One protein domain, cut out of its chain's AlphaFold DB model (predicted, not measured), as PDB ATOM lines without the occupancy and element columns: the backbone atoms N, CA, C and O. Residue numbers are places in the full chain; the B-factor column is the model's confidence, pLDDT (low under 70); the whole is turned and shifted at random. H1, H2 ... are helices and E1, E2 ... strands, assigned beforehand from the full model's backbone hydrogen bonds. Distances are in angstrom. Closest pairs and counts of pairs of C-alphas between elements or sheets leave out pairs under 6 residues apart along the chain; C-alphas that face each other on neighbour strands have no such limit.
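This is residues 43 to 85 of the 170 residues of the protein "Protoporphyrinogen oxidase" of Rhizoclosmatium globosum (UniProt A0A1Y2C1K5). There is little regular structure: helix H1 makes one end of a loose, open chain, and a small loop with the short strand E1 makes the other. Residues 54 to 62 stretch between them, and after H1 the last residues turn and fold back. The 43 printed residues hold E1, then H1; the class is mostly helix, with only 16 residues in named elements. The radius of gyration of the C-alphas is 12.9 A, and the spans are 39 by 20 by 16 A, only just elongated.

Find C-alpha 63 at (371.766, 319.492, 377.151); from there H1, residues 63 to 75, runs 18.4 A to C-alpha 75 at (385.150, 331.676, 373.985). E1, residues 51 to 53, begins at C-alpha 51, (371.867, 334.990, 353.578).

In H1 every O i to N i+4 pair is within hydrogen-bond range. H1 and E1 are apart, joined by a short link of 9 residues. E1 pairs with no named strand, but look at residues 43 to 44, antiparallel to its residues 51 to 52.

The C-alphas farthest apart, of Asp 47 and Pro 64, are 40.0 A apart. Residues 45 to 50 and 63 to 68 stand free. The printed part has no cut, and no printed residue is under pLDDT 70.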
ATOM      1  N   SER A  43     376.223 331.709 352.163       95.00
ATOM      2  CA  SER A  43     376.463 332.562 350.995       95.00
ATOM      3  C   SER A  43     375.481 333.728 350.991       95.00
ATOM      4  O   SER A  43     374.281 333.513 351.137       95.00
ATOM      5  N   LEU A  44     375.980 334.949 350.821       95.00
ATOM      6  CA  LEU A  44     375.150 336.145 350.714       95.00
ATOM      7  C   LEU A  44     374.783 336.389 349.248       95.00
ATOM      8  O   LEU A  44     375.659 336.325 348.385       95.00
ATOM      9  N   ASP A  45     373.510 336.667 348.979       92.44
ATOM     10  CA  ASP A  45     373.066 337.147 347.673       92.44
ATOM     11  C   ASP A  45     373.601 338.559 347.422       92.44
ATOM     12  O   ASP A  45     373.370 339.460 348.233       92.44
ATOM     13  N   SER A  46     374.299 338.757 346.301       86.75
ATOM     14  CA  SER A  46     374.855 340.062 345.933       86.75
ATOM     15  C   SER A  46     373.775 341.105 345.675       86.75
ATOM     16  O   SER A  46     374.026 342.295 345.867       86.75
ATOM     17  N   ASP A  47     372.584 340.662 345.268       91.50
ATOM     18  CA  ASP A  47     371.551 341.554 344.749       91.50
ATOM     19  C   ASP A  47     370.455 341.846 345.785       91.50
ATOM     20  O   ASP A  47     369.729 342.832 345.648       91.50
ATOM     21  N   SER A  48     370.327 341.018 346.833       85.44
ATOM     22  CA  SER A  48     369.206 341.107 347.780       85.44
ATOM     23  C   SER A  48     369.572 341.093 349.270       85.44
ATOM     24  O   SER A  48     368.654 341.061 350.087       85.44
ATOM     25  N   ASP A  49     370.859 341.094 349.646       89.31
ATOM     26  CA  ASP A  49     371.330 341.003 351.050       89.31
ATOM     27  C   ASP A  49     370.714 339.809 351.821       89.31
ATOM     28  O   ASP A  49     370.513 339.826 353.036       89.31
ATOM     29  N   VAL A  50     370.364 338.740 351.095       94.69
ATOM     30  CA  VAL A  50     369.765 337.529 351.668       94.69
ATOM     31  C   VAL A  50     370.862 336.513 351.940       94.69
ATOM     32  O   VAL A  50     371.602 336.117 351.041       94.69
ATOM     33  N   LEU A  51     370.948 336.052 353.188       94.31
ATOM     34  CA  LEU A  51     371.867 334.990 353.578       94.31
ATOM     35  C   LEU A  51     371.250 333.614 353.301       94.31
ATOM     36  O   LEU A  51     370.227 333.240 353.880       94.31
ATOM     37  N   PHE A  52     371.915 332.834 352.459       95.75
ATOM     38  CA  PHE A  52     371.571 331.450 352.173       95.75
ATOM     39  C   PHE A  52     372.482 330.491 352.931       95.75
ATOM     40  O   PHE A  52     373.702 330.598 352.885       95.75
ATOM     41  N   GLU A  53     371.874 329.505 353.582       96.19
ATOM     42  CA  GLU A  53     372.574 328.431 354.282       96.19
ATOM     43  C   GLU A  53     372.440 327.120 353.505       96.19
ATOM     44  O   GLU A  53     371.322 326.602 353.326       96.19
ATOM     45  N   SER A  54     373.583 326.582 353.073       94.69
ATOM     46  CA  SER A  54     373.687 325.347 352.276       94.69
ATOM     47  C   SER A  54     373.731 324.071 353.124       94.69
ATOM     48  O   SER A  54     373.647 322.972 352.583       94.69
ATOM     49  N   GLY A  55     373.854 324.203 354.447       93.56
ATOM     50  CA  GLY A  55     373.856 323.082 355.385       93.56
ATOM     51  C   GLY A  55     373.032 323.384 356.639       93.56
ATOM     52  O   GLY A  55     371.857 323.747 356.521       93.56
ATOM     53  N   PRO A  56     373.586 323.221 357.855       94.12
ATOM     54  CA  PRO A  56     372.833 323.449 359.081       94.12
ATOM     55  C   PRO A  56     372.477 324.929 359.251       94.12
ATOM     56  O   PRO A  56     373.332 325.800 359.164       94.12
ATOM     57  N   ARG A  57     371.206 325.195 359.564       93.50
ATOM     58  CA  ARG A  57     370.657 326.560 359.695       93.50
ATOM     59  C   ARG A  57     370.439 327.010 361.130       93.50
ATOM     60  O   ARG A  57     370.257 328.189 361.403       93.50
ATOM     61  N   THR A  58     370.366 326.056 362.051       91.88
ATOM     62  CA  THR A  58     370.030 326.325 363.449       91.88
ATOM     63  C   THR A  58     370.762 325.361 364.361       91.88
ATOM     64  O   THR A  58     370.902 324.182 364.036       91.88
ATOM     65  N   LEU A  59     371.137 325.842 365.542       92.00
ATOM     66  CA  LEU A  59     371.694 325.039 366.623       92.00
ATOM     67  C   LEU A  59     370.708 325.030 367.792       92.00
ATOM     68  O   LEU A  59     370.034 326.025 368.059       92.00
ATOM     69  N   ARG A  60     370.615 323.904 368.505       89.94
ATOM     70  CA  ARG A  60     369.765 323.785 369.697       89.94
ATOM     71  C   ARG A  60     370.639 323.807 370.956       89.94
ATOM     72  O   ARG A  60     371.295 322.806 371.231       89.94
ATOM     73  N   PRO A  61     370.620 324.886 371.759       88.81
ATOM     74  CA  PRO A  61     371.441 324.993 372.964       88.81
ATOM     75  C   PRO A  61     370.788 324.264 374.151       88.81
ATOM     76  O   PRO A  61     370.408 324.874 375.148       88.81
ATOM     77  N   VAL A  62     370.570 322.952 374.025       89.19
ATOM     78  CA  VAL A  62     369.947 322.121 375.068       89.19
ATOM     79  C   VAL A  62     370.848 320.933 375.381       89.19
ATOM     80  O   VAL A  62     371.417 320.327 374.478       89.19
ATOM     81  N   GLY A  63     370.940 320.593 376.666       94.38
ATOM     82  CA  GLY A  63     371.766 319.492 377.151       94.38
ATOM     83  C   GLY A  63     373.271 319.793 377.101       94.38
ATOM     84  O   GLY A  63     373.676 320.887 376.697       94.38
ATOM     85  N   PRO A  64     374.109 318.827 377.511       94.06
ATOM     86  CA  PRO A  64     375.559 319.009 377.592       94.06
ATOM     87  C   PRO A  64     376.198 319.436 376.262       94.06
ATOM     88  O   PRO A  64     377.054 320.315 376.243       94.06
ATOM     89  N   GLN A  65     375.743 318.876 375.136       92.19
ATOM     90  CA  GLN A  65     376.290 319.185 373.810       92.19
ATOM     91  C   GLN A  65     375.948 320.615 373.365       92.19
ATOM     92  O   GLN A  65     376.788 321.326 372.808       92.19
ATOM     93  N   GLY A  66     374.720 321.065 373.645       93.62
ATOM     94  CA  GLY A  66     374.298 322.436 373.365       93.62
ATOM     95  C   GLY A  66     375.054 323.462 374.211       93.62
ATOM     96  O   GLY A  66     375.429 324.514 373.700       93.62
ATOM     97  N   LEU A  67     375.332 323.136 375.478       93.12
ATOM     98  CA  LEU A  67     376.149 323.978 376.355       93.12
ATOM     99  C   LEU A  67     377.601 324.067 375.876       93.12
ATOM    100  O   LEU A  67     378.119 325.174 375.793       93.12
ATOM    101  N   ALA A  68     378.217 322.952 375.475       92.38
ATOM    102  CA  ALA A  68     379.568 322.958 374.902       92.38
ATOM    103  C   ALA A  68     379.654 323.822 373.629       92.38
ATOM    104  O   ALA A  68     380.631 324.535 373.405       92.38
ATOM    105  N   THR A  69     378.595 323.809 372.813       94.31
ATOM    106  CA  THR A  69     378.492 324.675 371.630       94.31
ATOM    107  C   THR A  69     378.434 326.152 372.023       94.31
ATOM    108  O   THR A  69     379.152 326.967 371.447       94.31
ATOM    109  N   LEU A  70     377.615 326.510 373.020       94.31
ATOM    110  CA  LEU A  70     377.558 327.884 373.523       94.31
ATOM    111  C   LEU A  70     378.888 328.314 374.145       94.31
ATOM    112  O   LEU A  70     379.349 329.413 373.873       94.31
ATOM    113  N   GLU A  71     379.542 327.459 374.926       93.50
ATOM    114  CA  GLU A  71     380.854 327.764 375.495       93.50
ATOM    115  C   GLU A  71     381.865 328.125 374.401       93.50
ATOM    116  O   GLU A  71     382.559 329.137 374.513       93.50
ATOM    117  N   LEU A  72     381.891 327.361 373.304       95.12
ATOM    118  CA  LEU A  72     382.746 327.655 372.158       95.12
ATOM    119  C   LEU A  72     382.397 329.006 371.511       95.12
ATOM    120  O   LEU A  72     383.297 329.802 371.248       95.12
ATOM    121  N   VAL A  73     381.109 329.300 371.306       95.81
ATOM    122  CA  VAL A  73     380.639 330.597 370.775       95.81
ATOM    123  C   VAL A  73     381.132 331.761 371.641       95.81
ATOM    124  O   VAL A  73     381.655 332.746 371.120       95.81
ATOM    125  N   PHE A  74     381.012 331.645 372.964       94.81
ATOM    126  CA  PHE A  74     381.449 332.687 373.893       94.81
ATOM    127  C   PHE A  74     382.974 332.811 373.931       94.81
ATOM    128  O   PHE A  74     383.499 333.921 373.896       94.81
ATOM    129  N   ALA A  75     383.692 331.689 373.951       95.75
ATOM    130  CA  ALA A  75     385.150 331.676 373.985       95.75
ATOM    131  C   ALA A  75     385.793 332.220 372.697       95.75
ATOM    132  O   ALA A  75     386.948 332.640 372.728       95.75
ATOM    133  N   LEU A  76     385.053 332.216 371.583       96.56
ATOM    134  CA  LEU A  76     385.438 332.838 370.315       96.56
ATOM    135  C   LEU A  76     384.982 334.304 370.192       96.56
ATOM    136  O   LEU A  76     385.250 334.932 369.172       96.56
ATOM    137  N   GLY A  77     384.295 334.857 371.199       97.06
ATOM    138  CA  GLY A  77     383.796 336.235 371.168       97.06
ATOM    139  C   GLY A  77     382.612 336.452 370.219       97.06
ATOM    140  O   GLY A  77     382.337 337.581 369.831       97.06
ATOM    141  N   LEU A  78     381.893 335.389 369.842       97.06
ATOM    142  CA  LEU A  78     380.803 335.437 368.857       97.06
ATOM    143  C   LEU A  78     379.423 335.689 369.479       97.06
ATOM    144  O   LEU A  78     378.412 335.634 368.783       97.06
ATOM    145  N   LYS A  79     379.359 335.959 370.787       95.69
ATOM    146  CA  LYS A  79     378.107 336.128 371.540       95.69
ATOM    147  C   LYS A  79     377.160 337.138 370.884       95.69
ATOM    148  O   LYS A  79     375.977 336.847 370.742       95.69
ATOM    149  N   ASP A  80     377.678 338.293 370.479       96.62
ATOM    150  CA  ASP A  80     376.852 339.391 369.962       96.62
ATOM    151  C   ASP A  80     376.377 339.153 368.517       96.62
ATOM    152  O   ASP A  80     375.525 339.880 368.016       96.62
ATOM    153  N   GLN A  81     376.876 338.098 367.863       95.31
ATOM    154  CA  GLN A  81     376.422 337.640 366.544       95.31
ATOM    155  C   GLN A  81     375.340 336.548 366.647       95.31
ATOM    156  O   GLN A  81     374.813 336.091 365.632       95.31
ATOM    157  N   VAL A  82     374.997 336.094 367.859       95.06
ATOM    158  CA  VAL A  82     374.001 335.035 368.056       95.06
ATOM    159  C   VAL A  82     372.593 335.578 367.838       95.06
ATOM    160  O   VAL A  82     372.076 336.364 368.630       95.06
ATOM    161  N   ILE A  83     371.920 335.055 366.817       94.50
ATOM    162  CA  ILE A  83     370.498 335.304 366.575       94.50
ATOM    163  C   ILE A  83     369.682 334.230 367.303       94.50
ATOM    164  O   ILE A  83     369.619 333.072 366.889       94.50
ATOM    165  N   ALA A  84     369.061 334.604 368.423       93.25
ATOM    166  CA  ALA A  84     368.251 333.690 369.223       93.25
ATOM    167  C   ALA A  84     366.793 333.642 368.739       93.25
ATOM    168  O   ALA A  84     366.170 334.672 368.497       93.25
ATOM    169  N   VAL A  85     366.215 332.437 368.687       93.12
ATOM    170  CA  VAL A  85     364.786 332.227 368.411       93.12
ATOM    171  C   VAL A  85     364.060 331.906 369.725       93.12
ATOM    172  O   VAL A  85     364.246 330.816 370.276       93.12
TER     173      VAL A  85